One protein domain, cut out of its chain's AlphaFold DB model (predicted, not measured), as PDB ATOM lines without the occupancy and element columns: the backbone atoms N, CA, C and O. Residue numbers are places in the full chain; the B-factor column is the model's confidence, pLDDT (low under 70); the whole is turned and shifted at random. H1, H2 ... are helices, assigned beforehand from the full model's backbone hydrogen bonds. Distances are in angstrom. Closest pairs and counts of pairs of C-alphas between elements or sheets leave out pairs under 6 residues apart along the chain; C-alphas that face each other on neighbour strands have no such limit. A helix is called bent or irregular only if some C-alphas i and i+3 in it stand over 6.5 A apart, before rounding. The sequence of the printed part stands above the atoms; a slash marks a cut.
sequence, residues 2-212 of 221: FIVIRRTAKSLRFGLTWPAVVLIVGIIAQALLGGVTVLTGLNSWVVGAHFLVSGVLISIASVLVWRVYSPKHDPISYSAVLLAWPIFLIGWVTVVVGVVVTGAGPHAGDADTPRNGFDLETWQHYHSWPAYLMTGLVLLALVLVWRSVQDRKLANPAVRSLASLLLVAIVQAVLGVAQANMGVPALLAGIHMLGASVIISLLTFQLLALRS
ATOM      1  N   PHE A   2      41.439-100.437 111.034       35.22
ATOM      2  CA  PHE A   2      42.395 -99.358 110.694       35.22
ATOM      3  C   PHE A   2      43.859 -99.816 110.467       35.22
ATOM      4  O   PHE A   2      44.546 -99.315 109.579       35.22
ATOM      5  N   ILE A   3      44.335-100.824 111.209       49.03
ATOM      6  CA  ILE A   3      45.695-101.388 111.055       49.03
ATOM      7  C   ILE A   3      45.819-102.257 109.792       49.03
ATOM      8  O   ILE A   3      46.869-102.258 109.152       49.03
ATOM      9  N   VAL A   4      44.739-102.933 109.384       46.62
ATOM     10  CA  VAL A   4      44.682-103.685 108.120       46.62
ATOM     11  C   VAL A   4      44.699-102.708 106.942       46.62
ATOM     12  O   VAL A   4      45.506-102.876 106.040       46.62
ATOM     13  N   ILE A   5      43.949-101.602 107.010       50.12
ATOM     14  CA  ILE A   5      43.987-100.539 105.991       50.12
ATOM     15  C   ILE A   5      45.381 -99.882 105.910       50.12
ATOM     16  O   ILE A   5      45.902 -99.689 104.813       50.12
ATOM     17  N   ARG A   6      46.054 -99.611 107.043       43.72
ATOM     18  CA  ARG A   6      47.424 -99.051 107.049       43.72
ATOM     19  C   ARG A   6      48.504-100.030 106.570       43.72
ATOM     20  O   ARG A   6      49.478 -99.583 105.961       43.72
ATOM     21  N   ARG A   7      48.364-101.337 106.824       44.16
ATOM     22  CA  ARG A   7      49.308-102.361 106.333       44.16
ATOM     23  C   ARG A   7      49.092-102.681 104.851       44.16
ATOM     24  O   ARG A   7      50.083-102.812 104.139       44.16
ATOM     25  N   THR A   8      47.850-102.676 104.366       45.56
ATOM     26  CA  THR A   8      47.529-102.819 102.933       45.56
ATOM     27  C   THR A   8      47.930-101.571 102.133       45.56
ATOM     28  O   THR A   8      48.414-101.686 101.012       45.56
ATOM     29  N   ALA A   9      47.851-100.370 102.721       51.81
ATOM     30  CA  ALA A   9      48.258 -99.128 102.059       51.81
ATOM     31  C   ALA A   9      49.783 -98.963 101.898       51.81
ATOM     32  O   ALA A   9      50.224 -98.295 100.965       51.81
ATOM     33  N   LYS A  10      50.615 -99.541 102.776       47.22
ATOM     34  CA  LYS A  10      52.079 -99.362 102.700       47.22
ATOM     35  C   LYS A  10      52.714-100.118 101.527       47.22
ATOM     36  O   LYS A  10      53.545 -99.537 100.836       47.22
ATOM     37  N   SER A  11      52.321-101.368 101.271       50.22
ATOM     38  CA  SER A  11      52.859-102.151 100.143       50.22
ATOM     39  C   SER A  11      52.370-101.629  98.787       50.22
ATOM     40  O   SER A  11      53.156-101.560  97.844       50.22
ATOM     41  N   LEU A  12      51.114-101.164  98.715       52.97
ATOM     42  CA  LEU A  12      50.567-100.452  97.554       52.97
ATOM     43  C   LEU A  12      51.315 -99.137  97.281       52.97
ATOM     44  O   LEU A  12      51.608 -98.836  96.129       52.97
ATOM     45  N   ARG A  13      51.697 -98.383  98.324       56.12
ATOM     46  CA  ARG A  13      52.488 -97.151  98.171       56.12
ATOM     47  C   ARG A  13      53.873 -97.428  97.590       56.12
ATOM     48  O   ARG A  13      54.186 -96.846  96.564       56.12
ATOM     49  N   PHE A  14      54.657 -98.356  98.149       58.75
ATOM     50  CA  PHE A  14      55.996 -98.670  97.611       58.75
ATOM     51  C   PHE A  14      55.961 -99.245  96.185       58.75
ATOM     52  O   PHE A  14      56.832 -98.940  95.371       58.75
ATOM     53  N   GLY A  15      54.935-100.040  95.860       70.69
ATOM     54  CA  GLY A  15      54.725-100.566  94.512       70.69
ATOM     55  C   GLY A  15      54.396 -99.494  93.465       70.69
ATOM     56  O   GLY A  15      54.610 -99.728  92.280       70.69
ATOM     57  N   LEU A  16      53.912 -98.319  93.863       80.12
ATOM     58  CA  LEU A  16      53.546 -97.239  92.939       80.12
ATOM     59  C   LEU A  16      54.561 -96.087  92.961       80.12
ATOM     60  O   LEU A  16      54.859 -95.517  91.913       80.12
ATOM     61  N   THR A  17      55.140 -95.777  94.124       83.00
ATOM     62  CA  THR A  17      56.060 -94.644  94.294       83.00
ATOM     63  C   THR A  17      57.367 -94.840  93.546       83.00
ATOM     64  O   THR A  17      57.842 -93.895  92.930       83.00
ATOM     65  N   TRP A  18      57.950 -96.045  93.557       87.38
ATOM     66  CA  TRP A  18      59.228 -96.271  92.877       87.38
ATOM     67  C   TRP A  18      59.122 -96.122  91.350       87.38
ATOM     68  O   TRP A  18      59.869 -95.312  90.806       87.38
ATOM     69  N   PRO A  19      58.176 -96.785  90.647       85.81
ATOM     70  CA  PRO A  19      57.969 -96.525  89.223       85.81
ATOM     71  C   PRO A  19      57.690 -95.049  88.918       85.81
ATOM     72  O   PRO A  19      58.250 -94.523  87.966       85.81
ATOM     73  N   ALA A  20      56.886 -94.358  89.736       85.06
ATOM     74  CA  ALA A  20      56.585 -92.941  89.529       85.06
ATOM     75  C   ALA A  20      57.831 -92.042  89.653       85.06
ATOM     76  O   ALA A  20      58.058 -91.192  88.797       85.06
ATOM     77  N   VAL A  21      58.665 -92.256  90.676       89.81
ATOM     78  CA  VAL A  21      59.927 -91.515  90.851       89.81
ATOM     79  C   VAL A  21      60.889 -91.803  89.700       89.81
ATOM     80  O   VAL A  21      61.457 -90.870  89.139       89.81
ATOM     81  N   VAL A  22      61.031 -93.073  89.307       92.88
ATOM     82  CA  VAL A  22      61.887 -93.456  88.175       92.88
ATOM     83  C   VAL A  22      61.406 -92.816  86.874       92.88
ATOM     84  O   VAL A  22      62.238 -92.373  86.093       92.88
ATOM     85  N   LEU A  23      60.094 -92.705  86.645       93.75
ATOM     86  CA  LEU A  23      59.560 -92.009  85.472       93.75
ATOM     87  C   LEU A  23      59.903 -90.517  85.488       93.75
ATOM     88  O   LEU A  23      60.360 -90.008  84.472       93.75
ATOM     89  N   ILE A  24      59.745 -89.826  86.621       92.75
ATOM     90  CA  ILE A  24      60.083 -88.395  86.731       92.75
ATOM     91  C   ILE A  24      61.572 -88.168  86.443       92.75
ATOM     92  O   ILE A  24      61.921 -87.349  85.594       92.75
ATOM     93  N   VAL A  25      62.449 -88.921  87.111       94.44
ATOM     94  CA  VAL A  25      63.903 -88.827  86.897       94.44
ATOM     95  C   VAL A  25      64.270 -89.227  85.466       94.44
ATOM     96  O   VAL A  25      65.090 -88.573  84.828       94.44
ATOM     97  N   GLY A  26      63.625 -90.265  84.937       94.31
ATOM     98  CA  GLY A  26      63.816 -90.747  83.576       94.31
ATOM     99  C   GLY A  26      63.437 -89.719  82.516       94.31
ATOM    100  O   GLY A  26      64.173 -89.566  81.548       94.31
ATOM    101  N   ILE A  27      62.349 -88.969  82.706       94.06
ATOM    102  CA  ILE A  27      61.936 -87.889  81.796       94.06
ATOM    103  C   ILE A  27      62.978 -86.766  81.778       94.06
ATOM    104  O   ILE A  27      63.327 -86.275  80.707       94.06
ATOM    105  N   ILE A  28      63.531 -86.397  82.939       94.62
ATOM    106  CA  ILE A  28      64.623 -85.413  83.009       94.62
ATOM    107  C   ILE A  28      65.850 -85.941  82.253       94.62
ATOM    108  O   ILE A  28      66.412 -85.232  81.419       94.62
ATOM    109  N   ALA A  29      66.235 -87.199  82.481       93.81
ATOM    110  CA  ALA A  29      67.347 -87.824  81.768       93.81
ATOM    111  C   ALA A  29      67.105 -87.905  80.247       93.81
ATOM    112  O   ALA A  29      68.034 -87.693  79.472       93.81
ATOM    113  N   GLN A  30      65.869 -88.157  79.805       96.94
ATOM    114  CA  GLN A  30      65.478 -88.132  78.391       96.94
ATOM    115  C   GLN A  30      65.595 -86.736  77.784       96.94
ATOM    116  O   GLN A  30      66.117 -86.606  76.682       96.94
ATOM    117  N   ALA A  31      65.180 -85.689  78.502       93.19
ATOM    118  CA  ALA A  31      65.337 -84.314  78.034       93.19
ATOM    119  C   ALA A  31      66.820 -83.958  77.833       93.19
ATOM    120  O   ALA A  31      67.187 -83.388  76.804       93.19
ATOM    121  N   LEU A  32      67.685 -84.365  78.770       96.06
ATOM    122  CA  LEU A  32      69.135 -84.193  78.643       96.06
ATOM    123  C   LEU A  32      69.700 -84.986  77.456       96.06
ATOM    124  O   LEU A  32      70.435 -84.429  76.644       96.06
ATOM    125  N   LEU A  33      69.325 -86.261  77.317       94.94
ATOM    126  CA  LEU A  33      69.762 -87.112  76.207       94.94
ATOM    127  C   LEU A  33      69.280 -86.579  74.847       94.94
ATOM    128  O   LEU A  33      70.027 -86.613  73.872       94.94
ATOM    129  N   GLY A  34      68.071 -86.022  74.786       93.62
ATOM    130  CA  GLY A  34      67.550 -85.306  73.622       93.62
ATOM    131  C   GLY A  34      68.360 -84.066  73.279       93.62
ATOM    132  O   GLY A  34      68.718 -83.881  72.119       93.62
ATOM    133  N   GLY A  35      68.742 -83.275  74.283       93.44
ATOM    134  CA  GLY A  35      69.675 -82.161  74.099       93.44
ATOM    135  C   GLY A  35      71.012 -82.622  73.513       93.44
ATOM    136  O   GLY A  35      71.479 -82.057  72.528       93.44
ATOM    137  N   VAL A  36      71.589 -83.705  74.046       94.62
ATOM    138  CA  VAL A  36      72.819 -84.315  73.502       94.62
ATOM    139  C   VAL A  36      72.621 -84.797  72.063       94.62
ATOM    140  O   VAL A  36      73.513 -84.635  71.234       94.62
ATOM    141  N   THR A  37      71.450 -85.344  71.736       92.69
ATOM    142  CA  THR A  37      71.119 -85.782  70.369       92.69
ATOM    143  C   THR A  37      71.223 -84.617  69.383       92.69
ATOM    144  O   THR A  37      71.858 -84.751  68.344       92.69
ATOM    145  N   VAL A  38      70.695 -83.441  69.735       93.31
ATOM    146  CA  VAL A  38      70.819 -82.230  68.902       93.31
ATOM    147  C   VAL A  38      72.275 -81.756  68.812       93.31
ATOM    148  O   VAL A  38      72.767 -81.492  67.719       93.31
ATOM    149  N   LEU A  39      72.993 -81.704  69.938       93.38
ATOM    150  CA  LEU A  39      74.396 -81.257  69.980       93.38
ATOM    151  C   LEU A  39      75.357 -82.175  69.208       93.38
ATOM    152  O   LEU A  39      76.430 -81.739  68.804       93.38
ATOM    153  N   THR A  40      74.980 -83.437  69.002       90.88
ATOM    154  CA  THR A  40      75.759 -84.429  68.245       90.88
ATOM    155  C   THR A  40      75.346 -84.523  66.775       90.88
ATOM    156  O   THR A  40      75.743 -85.472  66.098       90.88
ATOM    157  N   GLY A  41      74.555 -83.566  66.273       89.12
ATOM    158  CA  GLY A  41      74.090 -83.562  64.884       89.12
ATOM    159  C   GLY A  41      73.182 -84.750  64.574       89.12
ATOM    160  O   GLY A  41      73.336 -85.388  63.538       89.12
ATOM    161  N   LEU A  42      72.304 -85.100  65.524       90.75
ATOM    162  CA  LEU A  42      71.361 -86.216  65.430       90.75
ATOM    163  C   LEU A  42      72.023 -87.577  65.180       90.75
ATOM    164  O   LEU A  42      71.412 -88.454  64.581       90.75
ATOM    165  N   ASN A  43      73.248 -87.785  65.679       91.38
ATOM    166  CA  ASN A  43      73.966 -89.054  65.554       91.38
ATOM    167  C   ASN A  43      73.042 -90.260  65.810       91.38
ATOM    168  O   ASN A  43      72.464 -90.399  66.893       91.38
ATOM    169  N   SER A  44      72.939 -91.142  64.815       93.31
ATOM    170  CA  SER A  44      71.979 -92.253  64.798       93.31
ATOM    171  C   SER A  44      72.070 -93.184  66.014       93.31
ATOM    172  O   SER A  44      71.051 -93.703  66.476       93.31
ATOM    173  N   TRP A  45      73.258 -93.349  66.604       93.94
ATOM    174  CA  TRP A  45      73.436 -94.124  67.833       93.94
ATOM    175  C   TRP A  45      72.844 -93.430  69.058       93.94
ATOM    176  O   TRP A  45      72.264 -94.090  69.920       93.94
ATOM    177  N   VAL A  46      72.952 -92.104  69.129       94.56
ATOM    178  CA  VAL A  46      72.391 -91.300  70.222       94.56
ATOM    179  C   VAL A  46      70.868 -91.227  70.096       94.56
ATOM    180  O   VAL A  46      70.175 -91.441  71.092       94.56
ATOM    181  N   VAL A  47      70.340 -91.033  68.880       94.25
ATOM    182  CA  VAL A  47      68.893 -91.113  68.588       94.25
ATOM    183  C   VAL A  47      68.345 -92.487  68.987       94.25
ATOM    184  O   VAL A  47      67.334 -92.588  69.685       94.25
ATOM    185  N   GLY A  48      69.044 -93.558  68.604       94.69
ATOM    186  CA  GLY A  48      68.676 -94.923  68.966       94.69
ATOM    187  C   GLY A  48      68.699 -95.174  70.474       94.69
ATOM    188  O   GLY A  48      67.753 -95.744  71.023       94.69
ATOM    189  N   ALA A  49      69.734 -94.699  71.172       95.75
ATOM    190  CA  ALA A  49      69.815 -94.772  72.630       95.75
ATOM    191  C   ALA A  49      68.661 -94.010  73.299       95.75
ATOM    192  O   ALA A  49      68.058 -94.516  74.249       95.75
ATOM    193  N   HIS A  50      68.309 -92.833  72.774       95.62
ATOM    194  CA  HIS A  50      67.157 -92.062  73.229       95.62
ATOM    195  C   HIS A  50      65.878 -92.899  73.139       95.62
ATOM    196  O   HIS A  50      65.198 -93.076  74.154       95.62
ATOM    197  N   PHE A  51      65.600 -93.487  71.973       96.69
ATOM    198  CA  PHE A  51      64.421 -94.328  71.763       96.69
ATOM    199  C   PHE A  51      64.390 -95.558  72.687       96.69
ATOM    200  O   PHE A  51      63.351 -95.858  73.275       96.69
ATOM    201  N   LEU A  52      65.518 -96.250  72.877       98.06
ATOM    202  CA  LEU A  52      65.583 -97.423  73.760       98.06
ATOM    203  C   LEU A  52      65.304 -97.066  75.222       98.06
ATOM    204  O   LEU A  52      64.542 -97.767  75.893       98.06
ATOM    205  N   VAL A  53      65.872 -95.963  75.715       97.81
ATOM    206  CA  VAL A  53      65.600 -95.488  77.079       97.81
ATOM    207  C   VAL A  53      64.134 -95.062  77.216       97.81
ATOM    208  O   VAL A  53      63.492 -95.430  78.201       97.81
ATOM    209  N   SER A  54      63.563 -94.393  76.209       97.69
ATOM    210  CA  SER A  54      62.116 -94.140  76.117       97.69
ATOM    211  C   SER A  54      61.300 -95.433  76.228       97.69
ATOM    212  O   SER A  54      60.369 -95.512  77.030       97.69
ATOM    213  N   GLY A  55      61.687 -96.484  75.502       98.25
ATOM    214  CA  GLY A  55      61.067 -97.805  75.589       98.25
ATOM    215  C   GLY A  55      61.083 -98.380  77.008       98.25
ATOM    216  O   GLY A  55      60.065 -98.872  77.497       98.25
ATOM    217  N   VAL A  56      62.212 -98.275  77.714       98.31
ATOM    218  CA  VAL A  56      62.320 -98.740  79.107       98.31
ATOM    219  C   VAL A  56      61.360 -97.963  80.011       98.31
ATOM    220  O   VAL A  56      60.666 -98.565  80.836       98.31
ATOM    221  N   LEU A  57      61.254 -96.645  79.830       98.06
ATOM    222  CA  LEU A  57      60.292 -95.824  80.567       98.06
ATOM    223  C   LEU A  57      58.844 -96.205  80.231       98.06
ATOM    224  O   LEU A  57      58.026 -96.298  81.146       98.06
ATOM    225  N   ILE A  58      58.527 -96.523  78.974       98.56
ATOM    226  CA  ILE A  58      57.205 -97.033  78.572       98.56
ATOM    227  C   ILE A  58      56.893 -98.361  79.271       98.56
ATOM    228  O   ILE A  58      55.776 -98.543  79.770       98.56
ATOM    229  N   SER A  59      57.855 -99.282  79.384       98.38
ATOM    230  CA  SER A  59      57.673-100.508  80.171       98.38
ATOM    231  C   SER A  59      57.405-100.201  81.646       98.38
ATOM    232  O   SER A  59      56.475-100.754  82.234       98.38
ATOM    233  N   ILE A  60      58.153 -99.280  82.256       97.06
ATOM    234  CA  ILE A  60      57.949 -98.887  83.661       97.06
ATOM    235  C   ILE A  60      56.573 -98.232  83.857       97.06
ATOM    236  O   ILE A  60      55.864 -98.566  84.811       97.06
ATOM    237  N   ALA A  61      56.154 -97.365  82.937       97.00
ATOM    238  CA  ALA A  61      54.820 -96.773  82.927       97.00
ATOM    239  C   ALA A  61      53.731 -97.843  82.773       97.00
ATOM    240  O   ALA A  61      52.734 -97.812  83.488       97.00
ATOM    241  N   SER A  62      53.949 -98.848  81.927       97.31
ATOM    242  CA  SER A  62      53.024 -99.976  81.758       97.31
ATOM    243  C   SER A  62      52.906-100.804  83.045       97.31
ATOM    244  O   SER A  62      51.800-101.165  83.450       97.31
ATOM    245  N   VAL A  63      54.013-101.037  83.763       95.38
ATOM    246  CA  VAL A  63      53.985-101.645  85.108       95.38
ATOM    247  C   VAL A  63      53.181-100.787  86.084       95.38
ATOM    248  O   VAL A  63      52.381-101.328  86.852       95.38
ATOM    249  N   LEU A  64      53.376 -99.465  86.074       91.81
ATOM    250  CA  LEU A  64      52.640 -98.544  86.938       91.81
ATOM    251  C   LEU A  64      51.133 -98.600  86.648       91.81
ATOM    252  O   LEU A  64      50.349 -98.812  87.572       91.81
ATOM    253  N   VAL A  65      50.737 -98.509  85.376       94.25
ATOM    254  CA  VAL A  65      49.342 -98.633  84.920       94.25
ATOM    255  C   VAL A  65      48.741 -99.965  85.370       94.25
ATOM    256  O   VAL A  65      47.669 -99.988  85.972       94.25
ATOM    257  N   TRP A  66      49.451-101.076  85.165       93.00
ATOM    258  CA  TRP A  66      48.988-102.394  85.600       93.00
ATOM    259  C   TRP A  66      48.752-102.463  87.113       93.00
ATOM    260  O   TRP A  66      47.745-103.008  87.562       93.00
ATOM    261  N   ARG A  67      49.660-101.892  87.916       90.44
ATOM    262  CA  ARG A  67      49.530-101.856  89.383       90.44
ATOM    263  C   ARG A  67      48.361-100.984  89.838       90.44
ATOM    264  O   ARG A  67      47.679-101.365  90.785       90.44
ATOM    265  N   VAL A  68      48.099 -99.863  89.164       89.62
ATOM    266  CA  VAL A  68      46.952 -98.987  89.463       89.62
ATOM    267  C   VAL A  68      45.630 -99.718  89.230       89.62
ATOM    268  O   VAL A  68      44.781 -99.728  90.117       89.62
ATOM    269  N   TYR A  69      45.467-100.372  88.077       88.50
ATOM    270  CA  TYR A  69      44.217-101.065  87.753       88.50
ATOM    271  C   TYR A  69      44.086-102.440  88.418       88.50
ATOM    272  O   TYR A  69      42.970-102.945  88.526       88.50
ATOM    273  N   SER A  70      45.197-103.035  88.875       85.25
ATOM    274  CA  SER A  70      45.246-104.314  89.604       85.25
ATOM    275  C   SER A  70      44.285-105.376  89.034       85.25
ATOM    276  O   SER A  70      43.423-105.887  89.757       85.25
ATOM    277  N   PRO A  71      44.376-105.692  87.726       83.06
ATOM    278  CA  PRO A  71      43.458-106.632  87.097       83.06
ATOM    279  C   PRO A  71      43.569-108.010  87.759       83.06
ATOM    280  O   PRO A  71      44.650-108.446  88.153       83.06
ATOM    281  N   LYS A  72      42.433-108.702  87.886       84.50
ATOM    282  CA  LYS A  72      42.395-110.040  88.485       84.50
ATOM    283  C   LYS A  72      43.090-111.047  87.570       84.50
ATOM    284  O   LYS A  72      42.831-111.088  86.370       84.50
ATOM    285  N   HIS A  73      43.954-111.867  88.159       82.25
ATOM    286  CA  HIS A  73      44.603-112.981  87.480       82.25
ATOM    287  C   HIS A  73      43.718-114.221  87.537       82.25
ATOM    288  O   HIS A  73      43.507-114.772  88.618       82.25
ATOM    289  N   ASP A  74      43.278-114.690  86.374       80.94
ATOM    290  CA  ASP A  74      42.677-116.015  86.261       80.94
ATOM    291  C   ASP A  74      43.767-117.079  86.067       80.94
ATOM    292  O   ASP A  74      44.831-116.792  85.492       80.94
ATOM    293  N   PRO A  75      43.526-118.316  86.523       84.06
ATOM    294  CA  PRO A  75      44.441-119.407  86.260       84.06
ATOM    295  C   PRO A  75      44.563-119.717  84.763       84.06
ATOM    296  O   PRO A  75      43.561-119.815  84.062       84.06
ATOM    297  N   ILE A  76      45.798-119.888  84.287       87.56
ATOM    298  CA  ILE A  76      46.108-120.280  82.901       87.56
ATOM    299  C   ILE A  76      46.998-121.529  82.884       87.56
ATOM    300  O   ILE A  76      47.497-121.972  83.926       87.56
ATOM    301  N   SER A  77      47.203-122.102  81.696       88.19
ATOM    302  CA  SER A  77      48.090-123.255  81.517       88.19
ATOM    303  C   SER A  77      49.548-122.930  81.874       88.19
ATOM    304  O   SER A  77      50.066-121.864  81.545       88.19
ATOM    305  N   TYR A  78      50.244-123.880  82.508       90.00
ATOM    306  CA  TYR A  78      51.662-123.726  82.863       90.00
ATOM    307  C   TYR A  78      52.544-123.453  81.634       90.00
ATOM    308  O   TYR A  78      53.421-122.595  81.676       90.00
ATOM    309  N   SER A  79      52.254-124.109  80.507       92.31
ATOM    310  CA  SER A  79      52.952-123.877  79.239       92.31
ATOM    311  C   SER A  79      52.843-122.425  78.764       92.31
ATOM    312  O   SER A  79      53.822-121.889  78.261       92.31
ATOM    313  N   ALA A  80      51.699-121.758  78.965       92.25
ATOM    314  CA  ALA A  80      51.566-120.339  78.637       92.25
ATOM    315  C   ALA A  80      52.427-119.453  79.554       92.25
ATOM    316  O   ALA A  80      53.066-118.521  79.073       92.25
ATOM    317  N   VAL A  81      52.509-119.770  80.853       93.62
ATOM    318  CA  VAL A  81      53.366-119.040  81.811       93.62
ATOM    319  C   VAL A  81      54.838-119.086  81.385       93.62
ATOM    320  O   VAL A  81      55.530-118.071  81.454       93.62
ATOM    321  N   LEU A  82      55.311-120.237  80.892       95.38
ATOM    322  CA  LEU A  82      56.694-120.407  80.428       95.38
ATOM    323  C   LEU A  82      57.050-119.529  79.220       95.38
ATOM    324  O   LEU A  82      58.219-119.190  79.045       95.38
ATOM    325  N   LEU A  83      56.067-119.128  78.410       97.12
ATOM    326  CA  LEU A  83      56.286-118.296  77.224       97.12
ATOM    327  C   LEU A  83      56.386-116.796  77.535       97.12
ATOM    328  O   LEU A  83      56.870-116.039  76.694       97.12
ATOM    329  N   ALA A  84      56.001-116.358  78.738       96.81
ATOM    330  CA  ALA A  84      55.930-114.940  79.090       96.81
ATOM    331  C   ALA A  84      57.275-114.205  78.932       96.81
ATOM    332  O   ALA A  84      57.336-113.111  78.364       96.81
ATOM    333  N   TRP A  85      58.360-114.810  79.426       97.88
ATOM    334  CA  TRP A  85      59.710-114.250  79.331       97.88
ATOM    335  C   TRP A  85      60.328-114.388  77.936       97.88
ATOM    336  O   TRP A  85      60.834-113.378  77.453       97.88
ATOM    337  N   PRO A  86      60.269-115.551  77.256       98.56
ATOM    338  CA  PRO A  86      60.694-115.661  75.863       98.56
ATOM    339  C   PRO A  86      60.060-114.607  74.951       98.56
ATOM    340  O   PRO A  86      60.782-113.929  74.228       98.56
ATOM    341  N   ILE A  87      58.740-114.393  75.037       98.75
ATOM    342  CA  ILE A  87      58.049-113.346  74.264       98.75
ATOM    343  C   ILE A  87      58.630-111.966  74.583       98.75
ATOM    344  O   ILE A  87      58.964-111.215  73.669       98.75
ATOM    345  N   PHE A  88      58.775-111.640  75.871       98.75
ATOM    346  CA  PHE A  88      59.303-110.348  76.307       98.75
ATOM    347  C   PHE A  88      60.729-110.102  75.797       98.75
ATOM    348  O   PHE A  88      61.005-109.047  75.235       98.75
ATOM    349  N   LEU A  89      61.625-111.074  75.976       98.69
ATOM    350  CA  LEU A  89      63.036-110.946  75.617       98.69
ATOM    351  C   LEU A  89      63.229-110.886  74.103       98.69
ATOM    352  O   LEU A  89      63.925-109.996  73.623       98.69
ATOM    353  N   ILE A  90      62.584-111.778  73.345       98.88
ATOM    354  CA  ILE A  90      62.681-111.765  71.880       98.88
ATOM    355  C   ILE A  90      62.046-110.496  71.307       98.88
ATOM    356  O   ILE A  90      62.621-109.900  70.403       98.88
ATOM    357  N   GLY A  91      60.935-110.016  71.872       98.81
ATOM    358  CA  GLY A  91      60.353-108.734  71.472       98.81
ATOM    359  C   GLY A  91      61.293-107.546  71.710       98.81
ATOM    360  O   GLY A  91      61.410-106.672  70.855       98.81
ATOM    361  N   TRP A  92      62.033-107.531  72.821       98.75
ATOM    362  CA  TRP A  92      63.071-106.522  73.053       98.75
ATOM    363  C   TRP A  92      64.257-106.648  72.095       98.75
ATOM    364  O   TRP A  92      64.761-105.628  71.628       98.75
ATOM    365  N   VAL A  93      64.669-107.871  71.747       98.88
ATOM    366  CA  VAL A  93      65.670-108.094  70.692       98.88
ATOM    367  C   VAL A  93      65.176-107.514  69.366       98.88
ATOM    368  O   VAL A  93      65.918-106.767  68.733       98.88
ATOM    369  N   THR A  94      63.921-107.762  68.981       98.75
ATOM    370  CA  THR A  94      63.310-107.149  67.792       98.75
ATOM    371  C   THR A  94      63.429-105.628  67.827       98.75
ATOM    372  O   THR A  94      63.915-105.043  66.865       98.75
ATOM    373  N   VAL A  95      63.054-104.987  68.939       98.69
ATOM    374  CA  VAL A  95      63.142-103.525  69.099       98.69
ATOM    375  C   VAL A  95      64.579-103.022  68.941       98.69
ATOM    376  O   VAL A  95      64.809-102.080  68.188       98.69
ATOM    377  N   VAL A  96      65.552-103.657  69.599       98.62
ATOM    378  CA  VAL A  96      66.967-103.255  69.519       98.62
ATOM    379  C   VAL A  96      67.496-103.375  68.093       98.62
ATOM    380  O   VAL A  96      68.106-102.434  67.589       98.62
ATOM    381  N   VAL A  97      67.223-104.487  67.407       98.44
ATOM    382  CA  VAL A  97      67.640-104.648  66.007       98.44
ATOM    383  C   VAL A  97      66.914-103.636  65.106       98.44
ATOM    384  O   VAL A  97      67.519-103.090  64.191       98.44
ATOM    385  N   GLY A  98      65.652-103.303  65.398       97.75
ATOM    386  CA  GLY A  98      64.889-102.284  64.664       97.75
ATOM    387  C   GLY A  98      65.459-100.872  64.813       97.75
ATOM    388  O   GLY A  98      65.461-100.094  63.857       97.75
ATOM    389  N   VAL A  99      66.022-100.548  65.978       97.50
ATOM    390  CA  VAL A  99      66.768 -99.298  66.190       97.50
ATOM    391  C   VAL A  99      68.022 -99.250  65.315       97.50
ATOM    392  O   VAL A  99      68.305 -98.213  64.716       97.50
ATOM    393  N   VAL A 100      68.733-100.374  65.163       96.94
ATOM    394  CA  VAL A 100      69.879-100.457  64.242       96.94
ATOM    395  C   VAL A 100      69.434-100.252  62.788       96.94
ATOM    396  O   VAL A 100      70.058 -99.469  62.075       96.94
ATOM    397  N   VAL A 101      68.325-100.868  62.363       96.31
ATOM    398  CA  VAL A 101      67.738-100.651  61.023       96.31
ATOM    399  C   VAL A 101      67.371 -99.183  60.804       96.31
ATOM    400  O   VAL A 101      67.672 -98.618  59.756       96.31
ATOM    401  N   THR A 102      66.775 -98.534  61.806       95.06
ATOM    402  CA  THR A 102      66.410 -97.111  61.730       95.06
ATOM    403  C   THR A 102      67.647 -96.233  61.527       95.06
ATOM    404  O   THR A 102      67.626 -95.335  60.690       95.06
ATOM    405  N   GLY A 103      68.749 -96.536  62.223       93.69
ATOM    406  CA  GLY A 103      70.024 -95.827  62.064       93.69
ATOM    407  C   GLY A 103      70.744 -96.069  60.729       93.69
ATOM    408  O   GLY A 103      71.569 -95.245  60.330       93.69
ATOM    409  N   ALA A 104      70.443 -97.176  60.041       92.88
ATOM    410  CA  ALA A 104      70.937 -97.471  58.693       92.88
ATOM    411  C   ALA A 104      70.087 -96.789  57.604       92.88
ATOM    412  O   ALA A 104      70.554 -96.544  56.491       92.88
ATOM    413  N   GLY A 105      68.826 -96.493  57.924       90.44
ATOM    414  CA  GLY A 105      67.849 -95.943  57.000       90.44
ATOM    415  C   GLY A 105      68.050 -94.463  56.653       90.44
ATOM    416  O   GLY A 105      68.863 -93.754  57.251       90.44
ATOM    417  N   PRO A 106      67.265 -93.952  55.689       85.94
ATOM    418  CA  PRO A 106      67.322 -92.550  55.285       85.94
ATOM    419  C   PRO A 106      66.789 -91.569  56.342       85.94
ATOM    420  O   PRO A 106      67.042 -90.379  56.223       85.94
ATOM    421  N   HIS A 107      66.094 -92.058  57.375       84.00
ATOM    422  CA  HIS A 107      65.438 -91.252  58.411       84.00
ATOM    423  C   HIS A 107      66.042 -91.495  59.807       84.00
ATOM    424  O   HIS A 107      65.317 -91.664  60.784       84.00
ATOM    425  N   ALA A 108      67.373 -91.540  59.906       79.38
ATOM    426  CA  ALA A 108      68.087 -91.739  61.172       79.38
ATOM    427  C   ALA A 108      68.126 -90.485  62.080       79.38
ATOM    428  O   ALA A 108      68.666 -90.542  63.184       79.38
ATOM    429  N   GLY A 109      67.561 -89.376  61.600       78.44
ATOM    430  CA  GLY A 109      67.594 -88.032  62.167       78.44
ATOM    431  C   GLY A 109      67.058 -87.045  61.122       78.44
ATOM    432  O   GLY A 109      65.923 -87.188  60.666       78.44
ATOM    433  N   ASP A 110      67.885 -86.088  60.712       77.12
ATOM    434  CA  ASP A 110      67.694 -85.251  59.520       77.12
ATOM    435  C   ASP A 110      68.384 -85.848  58.272       77.12
ATOM    436  O   ASP A 110      68.952 -86.941  58.313       77.12
ATOM    437  N   ALA A 111      68.303 -85.147  57.136       73.12
ATOM    438  CA  ALA A 111      68.876 -85.608  55.870       73.12
ATOM    439  C   ALA A 111      70.416 -85.698  55.888       73.12
ATOM    440  O   ALA A 111      70.977 -86.528  55.172       73.12
ATOM    441  N   ASP A 112      71.076 -84.884  56.716       77.31
ATOM    442  CA  ASP A 112      72.538 -84.785  56.819       77.31
ATOM    443  C   ASP A 112      73.109 -85.660  57.954       77.31
ATOM    444  O   ASP A 112      74.322 -85.715  58.176       77.31
ATOM    445  N   THR A 113      72.237 -86.374  58.671       79.94
ATOM    446  CA  THR A 113      72.589 -87.169  59.843       79.94
ATOM    447  C   THR A 113      73.560 -88.299  59.496       79.94
ATOM    448  O   THR A 113      73.294 -89.102  58.592       79.94
ATOM    449  N   PRO A 114      74.642 -88.472  60.280       79.62
ATOM    450  CA  PRO A 114      75.521 -89.624  60.152       79.62
ATOM    451  C   PRO A 114      74.779 -90.946  60.401       79.62
ATOM    452  O   PRO A 114      74.360 -91.269  61.523       79.62
ATOM    453  N   ARG A 115      74.659 -91.747  59.340       89.19
ATOM    454  CA  ARG A 115      74.172 -93.131  59.412       89.19
ATOM    455  C   ARG A 115      75.158 -94.011  60.175       89.19
ATOM    456  O   ARG A 115      76.347 -93.712  60.268       89.19
ATOM    457  N   ASN A 116      74.671 -95.135  60.685       92.81
ATOM    458  CA  ASN A 116      75.485 -96.065  61.471       92.81
ATOM    459  C   ASN A 116      76.441 -96.950  60.638       92.81
ATOM    460  O   ASN A 116      77.180 -97.744  61.216       92.81
ATOM    461  N   GLY A 117      76.440 -96.806  59.308       90.50
ATOM    462  CA  GLY A 117      77.343 -97.508  58.390       90.50
ATOM    463  C   GLY A 117      76.907 -98.926  58.013       90.50
ATOM    464  O   GLY A 117      77.620 -99.593  57.267       90.50
ATOM    465  N   PHE A 118      75.756 -99.392  58.500       94.69
ATOM    466  CA  PHE A 118      75.214-100.694  58.136       94.69
ATOM    467  C   PHE A 118      74.386-100.648  56.851       94.69
ATOM    468  O   PHE A 118      73.733 -99.651  56.549       94.69
ATOM    469  N   ASP A 119      74.394-101.760  56.117       94.06
ATOM    470  CA  ASP A 119      73.557-101.937  54.934       94.06
ATOM    471  C   ASP A 119      72.087-102.158  55.325       94.06
ATOM    472  O   ASP A 119      71.750-103.099  56.050       94.06
ATOM    473  N   LEU A 120      71.209-101.280  54.844       93.19
ATOM    474  CA  LEU A 120      69.795-101.282  55.214       93.19
ATOM    475  C   LEU A 120      69.087-102.570  54.773       93.19
ATOM    476  O   LEU A 120      68.326-103.138  55.559       93.19
ATOM    477  N   GLU A 121      69.348-103.029  53.546       92.75
ATOM    478  CA  GLU A 121      68.702-104.207  52.958       92.75
ATOM    479  C   GLU A 121      69.035-105.473  53.752       92.75
ATOM    480  O   GLU A 121      68.156-106.264  54.096       92.75
ATOM    481  N   THR A 122      70.292-105.627  54.151       95.50
ATOM    482  CA  THR A 122      70.732-106.739  54.991       95.50
ATOM    483  C   THR A 122      70.098-106.682  56.385       95.50
ATOM    484  O   THR A 122      69.576-107.680  56.896       95.50
ATOM    485  N   TRP A 123      70.107-105.514  57.030       96.19
ATOM    486  CA  TRP A 123      69.668-105.396  58.423       96.19
ATOM    487  C   TRP A 123      68.151-105.476  58.612       96.19
ATOM    488  O   TRP A 123      67.705-105.989  59.643       96.19
ATOM    489  N   GLN A 124      67.340-105.063  57.632       95.19
ATOM    490  CA  GLN A 124      65.887-105.275  57.698       95.19
ATOM    491  C   GLN A 124      65.518-106.773  57.715       95.19
ATOM    492  O   GLN A 124      64.556-107.167  58.386       95.19
ATOM    493  N   HIS A 125      66.308-107.642  57.068       95.00
ATOM    494  CA  HIS A 125      66.121-109.094  57.160       95.00
ATOM    495  C   HIS A 125      66.476-109.624  58.553       95.00
ATOM    496  O   HIS A 125      65.675-110.348  59.151       95.00
ATOM    497  N   TYR A 126      67.613-109.198  59.114       97.06
ATOM    498  CA  TYR A 126      68.004-109.560  60.483       97.06
ATOM    499  C   TYR A 126      67.010-109.070  61.540       97.06
ATOM    500  O   TYR A 126      66.803-109.750  62.544       97.06
ATOM    501  N   HIS A 127      66.357-107.929  61.318       98.12
ATOM    502  CA  HIS A 127      65.273-107.443  62.173       98.12
ATOM    503  C   HIS A 127      64.007-108.304  62.078       98.12
ATOM    504  O   HIS A 127      63.337-108.557  63.084       98.12
ATOM    505  N   SER A 128      63.696-108.797  60.878       97.50
ATOM    506  CA  SER A 128      62.483-109.575  60.620       97.50
ATOM    507  C   SER A 128      62.485-110.929  61.338       97.50
ATOM    508  O   SER A 128      61.440-111.383  61.796       97.50
ATOM    509  N   TRP A 129      63.642-111.576  61.510       98.19
ATOM    510  CA  TRP A 129      63.723-112.896  62.155       98.19
ATOM    511  C   TRP A 129      63.240-112.931  63.616       98.19
ATOM    512  O   TRP A 129      62.343-113.728  63.913       98.19
ATOM    513  N   PRO A 130      63.751-112.095  64.546       98.44
ATOM    514  CA  PRO A 130      63.216-112.050  65.900       98.44
ATOM    515  C   PRO A 130      61.764-111.549  65.913       98.44
ATOM    516  O   PRO A 130      60.985-112.016  66.739       98.44
ATOM    517  N   ALA A 131      61.354-110.675  64.981       98.50
ATOM    518  CA  ALA A 131      59.957-110.238  64.867       98.50
ATOM    519  C   ALA A 131      59.006-111.402  64.532       98.50
ATOM    520  O   ALA A 131      57.959-111.560  65.172       98.50
ATOM    521  N   TYR A 132      59.380-112.258  63.576       98.44
ATOM    522  CA  TYR A 132      58.620-113.459  63.225       98.44
ATOM    523  C   TYR A 132      58.585-114.459  64.377       98.44
ATOM    524  O   TYR A 132      57.513-114.969  64.713       98.44
ATOM    525  N   LEU A 133      59.727-114.684  65.036       98.75
ATOM    526  CA  LEU A 133      59.799-115.563  66.200       98.75
ATOM    527  C   LEU A 133      58.905-115.056  67.340       98.75
ATOM    528  O   LEU A 133      58.092-115.820  67.858       98.75
ATOM    529  N   MET A 134      58.996-113.771  67.695       98.62
ATOM    530  CA  MET A 134      58.127-113.143  68.696       98.62
ATOM    531  C   MET A 134      56.653-113.348  68.334       98.62
ATOM    532  O   MET A 134      55.877-113.809  69.168       98.62
ATOM    533  N   THR A 135      56.267-113.048  67.093       98.75
ATOM    534  CA  THR A 135      54.875-113.161  66.628       98.75
ATOM    535  C   THR A 135      54.360-114.600  66.737       98.75
ATOM    536  O   THR A 135      53.259-114.824  67.245       98.75
ATOM    537  N   GLY A 136      55.174-115.588  66.348       98.81
ATOM    538  CA  GLY A 136      54.849-117.008  66.494       98.81
ATOM    539  C   GLY A 136      54.688-117.442  67.955       98.81
ATOM    540  O   GLY A 136      53.730-118.141  68.290       98.81
ATOM    541  N   LEU A 137      55.568-116.977  68.849       98.75
ATOM    542  CA  LEU A 137      55.468-117.251  70.287       98.75
ATOM    543  C   LEU A 137      54.210-116.624  70.905       98.75
ATOM    544  O   LEU A 137      53.541-117.270  71.713       98.75
ATOM    545  N   VAL A 138      53.857-115.399  70.506       98.75
ATOM    546  CA  VAL A 138      52.629-114.720  70.953       98.75
ATOM    547  C   VAL A 138      51.389-115.483  70.491       98.75
ATOM    548  O   VAL A 138      50.484-115.709  71.296       98.75
ATOM    549  N   LEU A 139      51.353-115.927  69.231       98.75
ATOM    550  CA  LEU A 139      50.260-116.746  68.705       98.75
ATOM    551  C   LEU A 139      50.123-118.060  69.488       98.75
ATOM    552  O   LEU A 139      49.020-118.411  69.913       98.75
ATOM    553  N   LEU A 140      51.235-118.759  69.728       98.50
ATOM    554  CA  LEU A 140      51.246-119.993  70.513       98.50
ATOM    555  C   LEU A 140      50.715-119.760  71.934       98.50
ATOM    556  O   LEU A 140      49.828-120.485  72.389       98.50
ATOM    557  N   ALA A 141      51.208-118.727  72.622       97.50
ATOM    558  CA  ALA A 141      50.735-118.371  73.956       97.50
ATOM    559  C   ALA A 141      49.239-118.029  73.957       97.50
ATOM    560  O   ALA A 141      48.511-118.488  74.839       97.50
ATOM    561  N   LEU A 142      48.755-117.289  72.952       97.38
ATOM    562  CA  LEU A 142      47.340-116.941  72.826       97.38
ATOM    563  C   LEU A 142      46.473-118.193  72.691       97.38
ATOM    564  O   LEU A 142      45.474-118.311  73.398       97.38
ATOM    565  N   VAL A 143      46.871-119.152  71.851       97.19
ATOM    566  CA  VAL A 143      46.154-120.429  71.689       97.19
ATOM    567  C   VAL A 143      46.129-121.222  73.000       97.19
ATOM    568  O   VAL A 143      45.073-121.728  73.391       97.19
ATOM    569  N   LEU A 144      47.260-121.313  73.707       95.25
ATOM    570  CA  LEU A 144      47.356-122.033  74.982       95.25
ATOM    571  C   LEU A 144      46.485-121.404  76.076       95.25
ATOM    572  O   LEU A 144      45.800-122.124  76.807       95.25
ATOM    573  N   VAL A 145      46.474-120.072  76.179       93.81
ATOM    574  CA  VAL A 145      45.607-119.354  77.124       93.81
ATOM    575  C   VAL A 145      44.142-119.529  76.728       93.81
ATOM    576  O   VAL A 145      43.327-119.894  77.576       93.81
ATOM    577  N   TRP A 146      43.807-119.353  75.447       93.94
ATOM    578  CA  TRP A 146      42.439-119.466  74.933       93.94
ATOM    579  C   TRP A 146      41.805-120.834  75.198       93.94
ATOM    580  O   TRP A 146      40.600-120.916  75.442       93.94
ATOM    581  N   ARG A 147      42.603-121.907  75.151       92.00
ATOM    582  CA  ARG A 147      42.154-123.269  75.480       92.00
ATOM    583  C   ARG A 147      41.997-123.504  76.984       92.00
ATOM    584  O   ARG A 147      41.164-124.314  77.365       92.00
ATOM    585  N   SER A 148      42.770-122.809  77.822       88.50
ATOM    586  CA  SER A 148      42.706-122.961  79.286       88.50
ATOM    587  C   SER A 148      41.597-122.139  79.954       88.50
ATOM    588  O   SER A 148      41.080-122.539  80.993       88.50
ATOM    589  N   VAL A 149      41.214-121.003  79.366       86.81
ATOM    590  CA  VAL A 149      40.162-120.132  79.908       86.81
ATOM    591  C   VAL A 149      38.795-120.617  79.422       86.81
ATOM    592  O   VAL A 149      38.563-120.698  78.214       86.81
ATOM    593  N   GLN A 150      37.890-120.921  80.357       80.94
ATOM    594  CA  GLN A 150      36.547-121.433  80.050       80.94
ATOM    595  C   GLN A 150      35.564-120.296  79.732       80.94
ATOM    596  O   GLN A 150      35.068-120.215  78.609       80.94
ATOM    597  N   ASP A 151      35.378-119.357  80.665       79.75
ATOM    598  CA  ASP A 151      34.392-118.277  80.549       79.75
ATOM    599  C   ASP A 151      35.021-116.901  80.317       79.75
ATOM    600  O   ASP A 151      36.155-116.629  80.710       79.75
ATOM    601  N   ARG A 152      34.251-115.995  79.695       79.69
ATOM    602  CA  ARG A 152      34.592-114.568  79.517       79.69
ATOM    603  C   ARG A 152      36.002-114.333  78.953       79.69
ATOM    604  O   ARG A 152      36.697-113.408  79.367       79.69
ATOM    605  N   LYS A 153      36.403-115.126  77.952       81.31
ATOM    606  CA  LYS A 153      37.752-115.098  77.351       81.31
ATOM    607  C   LYS A 153      38.215-113.695  76.969       81.31
ATOM    608  O   LYS A 153      39.328-113.308  77.292       81.31
ATOM    609  N   LEU A 154      37.345-112.900  76.346       84.44
ATOM    610  CA  LEU A 154      37.679-111.533  75.933       84.44
ATOM    611  C   LEU A 154      37.818-110.545  77.099       84.44
ATOM    612  O   LEU A 154      38.402-109.485  76.912       84.44
ATOM    613  N   ALA A 155      37.313-110.863  78.294       86.00
ATOM    614  CA  ALA A 155      37.532-110.062  79.497       86.00
ATOM    615  C   ALA A 155      38.832-110.448  80.224       86.00
ATOM    616  O   ALA A 155      39.340-109.655  81.018       86.00
ATOM    617  N   ASN A 156      39.385-111.632  79.939       90.69
ATOM    618  CA  ASN A 156      40.600-112.125  80.570       90.69
ATOM    619  C   ASN A 156      41.820-111.263  80.165       90.69
ATOM    620  O   ASN A 156      42.105-111.118  78.968       90.69
ATOM    621  N   PRO A 157      42.579-110.704  81.127       92.25
ATOM    622  CA  PRO A 157      43.713-109.829  80.831       92.25
ATOM    623  C   PRO A 157      44.819-110.473  79.984       92.25
ATOM    624  O   PRO A 157      45.438-109.776  79.180       92.25
ATOM    625  N   ALA A 158      45.066-111.781  80.130       94.12
ATOM    626  CA  ALA A 158      46.081-112.493  79.353       94.12
ATOM    627  C   ALA A 158      45.659-112.637  77.888       94.12
ATOM    628  O   ALA A 158      46.440-112.304  76.998       94.12
ATOM    629  N   VAL A 159      44.402-113.025  77.635       95.31
ATOM    630  CA  VAL A 159      43.841-113.079  76.273       95.31
ATOM    631  C   VAL A 159      43.888-111.701  75.620       95.31
ATOM    632  O   VAL A 159      44.395-111.576  74.510       95.31
ATOM    633  N   ARG A 160      43.417-110.650  76.307       94.94
ATOM    634  CA  ARG A 160      43.405-109.283  75.757       94.94
ATOM    635  C   ARG A 160      44.803-108.779  75.423       94.94
ATOM    636  O   ARG A 160      44.993-108.214  74.349       94.94
ATOM    637  N   SER A 161      45.764-108.981  76.324       96.56
ATOM    638  CA  SER A 161      47.143-108.513  76.131       96.56
ATOM    639  C   SER A 161      47.810-109.237  74.963       96.56
ATOM    640  O   SER A 161      48.381-108.582  74.097       96.56
ATOM    641  N   LEU A 162      47.681-110.568  74.892       97.94
ATOM    642  CA  LEU A 162      48.248-111.372  73.805       97.94
ATOM    643  C   LEU A 162      47.564-111.110  72.460       97.94
ATOM    644  O   LEU A 162      48.252-110.971  71.456       97.94
ATOM    645  N   ALA A 163      46.233-110.996  72.423       98.38
ATOM    646  CA  ALA A 163      45.500-110.695  71.194       98.38
ATOM    647  C   ALA A 163      45.830-109.292  70.664       98.38
ATOM    648  O   ALA A 163      46.041-109.126  69.467       98.38
ATOM    649  N   SER A 164      45.932-108.298  71.554       98.56
ATOM    650  CA  SER A 164      46.343-106.940  71.174       98.56
ATOM    651  C   SER A 164      47.786-106.925  70.671       98.56
ATOM    652  O   SER A 164      48.063-106.322  69.640       98.56
ATOM    653  N   LEU A 165      48.699-107.625  71.358       98.81
ATOM    654  CA  LEU A 165      50.093-107.749  70.929       98.81
ATOM    655  C   LEU A 165      50.201-108.429  69.563       98.81
ATOM    656  O   LEU A 165      50.925-107.937  68.707       98.81
ATOM    657  N   LEU A 166      49.457-109.514  69.342       98.88
ATOM    658  CA  LEU A 166      49.432-110.225  68.067       98.88
ATOM    659  C   LEU A 166      48.909-109.335  66.936       98.88
ATOM    660  O   LEU A 166      49.526-109.268  65.878       98.88
ATOM    661  N   LEU A 167      47.798-108.629  67.170       98.75
ATOM    662  CA  LEU A 167      47.218-107.713  66.191       98.75
ATOM    663  C   LEU A 167      48.214-106.617  65.804       98.75
ATOM    664  O   LEU A 167      48.466-106.408  64.619       98.75
ATOM    665  N   VAL A 168      48.806-105.943  66.793       98.81
ATOM    666  CA  VAL A 168      49.782-104.879  66.535       98.81
ATOM    667  C   VAL A 168      51.031-105.447  65.860       98.81
ATOM    668  O   VAL A 168      51.510-104.837  64.912       98.81
ATOM    669  N   ALA A 169      51.523-106.625  66.257       98.81
ATOM    670  CA  ALA A 169      52.670-107.270  65.614       98.81
ATOM    671  C   ALA A 169      52.411-107.589  64.131       98.81
ATOM    672  O   ALA A 169      53.275-107.330  63.297       98.81
ATOM    673  N   ILE A 170      51.215-108.073  63.781       98.75
ATOM    674  CA  ILE A 170      50.826-108.310  62.382       98.75
ATOM    675  C   ILE A 170      50.775-106.991  61.605       98.75
ATOM    676  O   ILE A 170      51.332-106.900  60.513       98.75
ATOM    677  N   VAL A 171      50.156-105.949  62.173       98.69
ATOM    678  CA  VAL A 171      50.118-104.615  61.551       98.69
ATOM    679  C   VAL A 171      51.535-104.070  61.347       98.69
ATOM    680  O   VAL A 171      51.836-103.543  60.280       98.69
ATOM    681  N   GLN A 172      52.425-104.234  62.327       98.62
ATOM    682  CA  GLN A 172      53.827-103.826  62.223       98.62
ATOM    683  C   GLN A 172      54.589-104.627  61.166       98.62
ATOM    684  O   GLN A 172      55.352-104.033  60.413       98.62
ATOM    685  N   ALA A 173      54.346-105.933  61.034       98.12
ATOM    686  CA  ALA A 173      54.952-106.740  59.974       98.12
ATOM    687  C   ALA A 173      54.528-106.246  58.581       98.12
ATOM    688  O   ALA A 173      55.378-106.049  57.712       98.12
ATOM    689  N   VAL A 174      53.234-105.965  58.383       98.19
ATOM    690  CA  VAL A 174      52.721-105.392  57.127       98.19
ATOM    691  C   VAL A 174      53.347-104.022  56.854       98.19
ATOM    692  O   VAL A 174      53.819-103.778  55.745       98.19
ATOM    693  N   LEU A 175      53.401-103.142  57.860       97.62
ATOM    694  CA  LEU A 175      54.023-101.821  57.733       97.62
ATOM    695  C   LEU A 175      55.522-101.908  57.423       97.62
ATOM    696  O   LEU A 175      55.997-101.161  56.574       97.62
ATOM    697  N   GLY A 176      56.252-102.825  58.059       96.62
ATOM    698  CA  GLY A 176      57.682-103.031  57.825       96.62
ATOM    699  C   GLY A 176      57.978-103.495  56.400       96.62
ATOM    700  O   GLY A 176      58.847-102.931  55.738       96.62
ATOM    701  N   VAL A 177      57.200-104.451  55.878       96.44
ATOM    702  CA  VAL A 177      57.303-104.886  54.472       96.44
ATOM    703  C   VAL A 177      56.973-103.734  53.520       96.44
ATOM    704  O   VAL A 177      57.680-103.509  52.539       96.44
ATOM    705  N   ALA A 178      55.927-102.965  53.825       96.88
ATOM    706  CA  ALA A 178      55.553-101.798  53.038       96.88
ATOM    707  C   ALA A 178      56.690-100.753  53.010       96.88
ATOM    708  O   ALA A 178      57.031-100.246  51.942       96.88
ATOM    709  N   GLN A 179      57.326-100.473  54.151       95.25
ATOM    710  CA  GLN A 179      58.480 -99.573  54.237       95.25
ATOM    711  C   GLN A 179      59.665-100.066  53.411       95.25
ATOM    712  O   GLN A 179      60.222 -99.271  52.658       95.25
ATOM    713  N   ALA A 180      60.024-101.346  53.523       92.38
ATOM    714  CA  ALA A 180      61.121-101.932  52.757       92.38
ATOM    715  C   ALA A 180      60.911-101.742  51.244       92.38
ATOM    716  O   ALA A 180      61.814-101.302  50.538       92.38
ATOM    717  N   ASN A 181      59.684-101.964  50.763       94.75
ATOM    718  CA  ASN A 181      59.352-101.865  49.340       94.75
ATOM    719  C   ASN A 181      59.231-100.423  48.818       94.75
ATOM    720  O   ASN A 181      59.385-100.191  47.622       94.75
ATOM    721  N   MET A 182      58.927 -99.454  49.686       94.88
ATOM    722  CA  MET A 182      58.711 -98.048  49.306       94.88
ATOM    723  C   MET A 182      59.913 -97.135  49.591       94.88
ATOM    724  O   MET A 182      59.782 -95.916  49.492       94.88
ATOM    725  N   GLY A 183      61.067 -97.681  49.986       90.25
ATOM    726  CA  GLY A 183      62.242 -96.869  50.332       90.25
ATOM    727  C   GLY A 183      62.102 -96.127  51.668       90.25
ATOM    728  O   GLY A 183      62.636 -95.036  51.841       90.25
ATOM    729  N   VAL A 184      61.377 -96.725  52.616       92.69
ATOM    730  CA  VAL A 184      61.171 -96.254  53.995       92.69
ATOM    731  C   VAL A 184      60.590 -94.829  54.079       92.69
ATOM    732  O   VAL A 184      61.228 -93.960  54.664       92.69
ATOM    733  N   PRO A 185      59.378 -94.546  53.557       94.06
ATOM    734  CA  PRO A 185      58.787 -93.205  53.632       94.06
ATOM    735  C   PRO A 185      58.678 -92.686  55.075       94.06
ATOM    736  O   PRO A 185      58.239 -93.427  55.960       94.06
ATOM    737  N   ALA A 186      58.997 -91.406  55.303       92.62
ATOM    738  CA  ALA A 186      59.053 -90.795  56.639       92.62
ATOM    739  C   ALA A 186      57.783 -91.024  57.479       92.62
ATOM    740  O   ALA A 186      57.859 -91.380  58.653       92.62
ATOM    741  N   LEU A 187      56.602 -90.873  56.866       94.44
ATOM    742  CA  LEU A 187      55.325 -91.084  57.553       94.44
ATOM    743  C   LEU A 187      55.174 -92.529  58.049       94.44
ATOM    744  O   LEU A 187      54.762 -92.752  59.185       94.44
ATOM    745  N   LEU A 188      55.529 -93.512  57.219       95.75
ATOM    746  CA  LEU A 188      55.449 -94.919  57.605       95.75
ATOM    747  C   LEU A 188      56.487 -95.265  58.668       95.75
ATOM    748  O   LEU A 188      56.159 -96.012  59.584       95.75
ATOM    749  N   ALA A 189      57.684 -94.673  58.603       95.38
ATOM    750  CA  ALA A 189      58.678 -94.788  59.668       95.38
ATOM    751  C   ALA A 189      58.134 -94.273  61.006       95.38
ATOM    752  O   ALA A 189      58.189 -94.995  61.999       95.38
ATOM    753  N   GLY A 190      57.506 -93.093  61.024       95.31
ATOM    754  CA  GLY A 190      56.870 -92.551  62.227       95.31
ATOM    755  C   GLY A 190      55.751 -93.447  62.776       95.31
ATOM    756  O   GLY A 190      55.708 -93.722  63.977       95.31
ATOM    757  N   ILE A 191      54.875 -93.964  61.906       97.75
ATOM    758  CA  ILE A 191      53.803 -94.896  62.303       97.75
ATOM    759  C   ILE A 191      54.388 -96.209  62.849       97.75
ATOM    760  O   ILE A 191      53.882 -96.746  63.838       97.75
ATOM    761  N   HIS A 192      55.461 -96.720  62.247       97.56
ATOM    762  CA  HIS A 192      56.144 -97.922  62.717       97.56
ATOM    763  C   HIS A 192      56.801 -97.694  64.085       97.56
ATOM    764  O   HIS A 192      56.632 -98.499  64.992       97.56
ATOM    765  N   MET A 193      57.459 -96.556  64.309       96.69
ATOM    766  CA  MET A 193      58.037 -96.217  65.619       96.69
ATOM    767  C   MET A 193      56.970 -96.056  66.713       96.69
ATOM    768  O   MET A 193      57.162 -96.497  67.855       96.69
ATOM    769  N   LEU A 194      55.817 -95.473  66.373       98.12
ATOM    770  CA  LEU A 194      54.666 -95.422  67.274       98.12
ATOM    771  C   LEU A 194      54.169 -96.836  67.604       98.12
ATOM    772  O   LEU A 194      53.964 -97.167  68.772       98.12
ATOM    773  N   GLY A 195      54.020 -97.692  66.595       98.62
ATOM    774  CA  GLY A 195      53.627 -99.083  66.790       98.62
ATOM    775  C   GLY A 195      54.640 -99.892  67.606       98.62
ATOM    776  O   GLY A 195      54.231-100.655  68.479       98.62
ATOM    777  N   ALA A 196      55.940 -99.662  67.424       98.56
ATOM    778  CA  ALA A 196      56.996-100.242  68.251       98.56
ATOM    779  C   ALA A 196      56.858 -99.821  69.725       98.56
ATOM    780  O   ALA A 196      56.958-100.658  70.623       98.56
ATOM    781  N   SER A 197      56.525 -98.553  69.987       98.69
ATOM    782  CA  SER A 197      56.244 -98.051  71.342       98.69
ATOM    783  C   SER A 197      55.033 -98.754  71.976       98.69
ATOM    784  O   SER A 197      55.064 -99.143  73.148       98.69
ATOM    785  N   VAL A 198      53.981 -98.993  71.185       98.81
ATOM    786  CA  VAL A 198      52.806 -99.776  71.607       98.81
ATOM    787  C   VAL A 198      53.181-101.239  71.876       98.81
ATOM    788  O   VAL A 198      52.764-101.789  72.899       98.81
ATOM    789  N   ILE A 199      54.009-101.862  71.028       98.81
ATOM    790  CA  ILE A 199      54.526-103.222  71.247       98.81
ATOM    791  C   ILE A 199      55.290-103.307  72.569       98.81
ATOM    792  O   ILE A 199      55.024-104.222  73.339       98.81
ATOM    793  N   ILE A 200      56.173-102.359  72.892       98.94
ATOM    794  CA  ILE A 200      56.932-102.359  74.159       98.94
ATOM    795  C   ILE A 200      55.995-102.348  75.380       98.94
ATOM    796  O   ILE A 200      56.191-103.097  76.351       98.94
ATOM    797  N   SER A 201      54.924-101.552  75.322       98.81
ATOM    798  CA  SER A 201      53.890-101.548  76.361       98.81
ATOM    799  C   SER A 201      53.173-102.902  76.454       98.81
ATOM    800  O   SER A 201      53.069-103.483  77.538       98.81
ATOM    801  N   LEU A 202      52.761-103.469  75.318       98.81
ATOM    802  CA  LEU A 202      52.060-104.754  75.249       98.81
ATOM    803  C   LEU A 202      52.939-105.955  75.636       98.81
ATOM    804  O   LEU A 202      52.444-106.874  76.287       98.81
ATOM    805  N   LEU A 203      54.241-105.933  75.335       98.81
ATOM    806  CA  LEU A 203      55.228-106.904  75.825       98.81
ATOM    807  C   LEU A 203      55.285-106.895  77.355       98.81
ATOM    808  O   LEU A 203      55.391-107.947  77.993       98.81
ATOM    809  N   THR A 204      55.165-105.712  77.954       98.50
ATOM    810  CA  THR A 204      55.120-105.563  79.409       98.50
ATOM    811  C   THR A 204      53.794-106.067  79.976       98.50
ATOM    812  O   THR A 204      53.790-106.826  80.946       98.50
ATOM    813  N   PHE A 205      52.664-105.706  79.363       97.88
ATOM    814  CA  PHE A 205      51.352-106.182  79.804       97.88
ATOM    815  C   PHE A 205      51.203-107.698  79.680       97.88
ATOM    816  O   PHE A 205      50.744-108.319  80.637       97.88
ATOM    817  N   GLN A 206      51.649-108.320  78.581       97.12
ATOM    818  CA  GLN A 206      51.610-109.781  78.463       97.12
ATOM    819  C   GLN A 206      52.480-110.443  79.538       97.12
ATOM    820  O   GLN A 206      52.028-111.387  80.182       97.12
ATOM    821  N   LEU A 207      53.664-109.894  79.841       96.94
ATOM    822  CA  LEU A 207      54.540-110.447  80.877       96.94
ATOM    823  C   LEU A 207      53.857-110.424  82.254       96.94
ATOM    824  O   LEU A 207      53.964-111.380  83.021       96.94
ATOM    825  N   LEU A 208      53.146-109.342  82.574       95.31
ATOM    826  CA  LEU A 208      52.418-109.198  83.837       95.31
ATOM    827  C   LEU A 208      51.146-110.055  83.887       95.31
ATOM    828  O   LEU A 208      50.820-110.607  84.942       95.31
ATOM    829  N   ALA A 209      50.446-110.191  82.762       94.19
ATOM    830  CA  ALA A 209      49.227-110.982  82.656       94.19
ATOM    831  C   ALA A 209      49.504-112.490  82.747       94.19
ATOM    832  O   ALA A 209      48.735-113.218  83.375       94.19
ATOM    833  N   LEU A 210      50.621-112.953  82.175       92.69
ATOM    834  CA  LEU A 210      50.998-114.369  82.151       92.69
ATOM    835  C   LEU A 210      51.713-114.828  83.434       92.69
ATOM    836  O   LEU A 210      51.898-116.023  83.628       92.69
ATOM    837  N   ARG A 211      52.045-113.922  84.365       83.94
ATOM    838  CA  ARG A 211      52.535-114.265  85.720       83.94
ATOM    839  C   ARG A 211      51.431-114.785  86.666       83.94
ATOM    840  O   ARG A 211      51.574-114.687  87.884       83.94
ATOM    841  N   SER A 212      50.319-115.300  86.137       67.12
ATOM    842  CA  SER A 212      49.189-115.762  86.950       67.12
ATOM    843  C   SER A 212      49.490-117.066  87.704       67.12
ATOM    844  O   SER A 212      50.446-117.788  87.411       67.12
TER     845      SER A 212
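Overview. This is residues 2 to 212 of the 221 residues of a protein of Actinobacteria bacterium (UniProt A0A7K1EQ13). Helices H2 to H6 stand side by side in an up-and-down bundle, each running against the one before; the longest helix, H1, packs on H2 at one side, and its residues 2 to 11 stick out. The 211 printed residues hold six named helices and no named strand, all helix, compact, radius of gyration of the C-alphas 19.2 A, spans 62 by 39 by 24 A.

Along the chain. Find C-alpha 2 at (42.395, -99.358, 110.694); from there H1 runs 54.9 A to residue 39, with a kink of 29 degrees near residue 14. Then come H2, residues 44 to 69; H3, 78 to 104, irregular, only just, with C-alphas 82 and 85 6.9 A apart; H4, 120 to 148, 42.2 A; H5, 157 to 181; and H6, 186 to 209, ending at C-alpha 209 (49.227, -110.982, 82.656).

Arrangement. H1 touches H2, closest C-alphas Thr 37 and Val 46, 5.7 A, at a shallow tilt of 16 degrees, opposite ways. H1 and H6 are apart. H2 residues 55 to 66 touch H6 residues 197 to 208, closest C-alphas Ser 59 and Ser 201, 5.5 A, at a steep tilt of 40 degrees. H3 touches H4, closest C-alphas Ala 80 and Ala 141, 5.1 A. H5 touches H4, and also H6, closest C-alphas Ala 158 and Ala 209, 4.8 A. Every O i to N i+4 pair is within hydrogen-bond range in H2, H5 and H6; H1 has 30 of 34, H3 19 of 23, H4 23 of 25.

Size, cuts and confidence. The farthest C-alphas, Phe 2 and Asp 119, are 63.9 A apart. The printed part has no cut. Residues 105 to 119 form a long link. Residues 2 to 14 and 212 have pLDDT under 70.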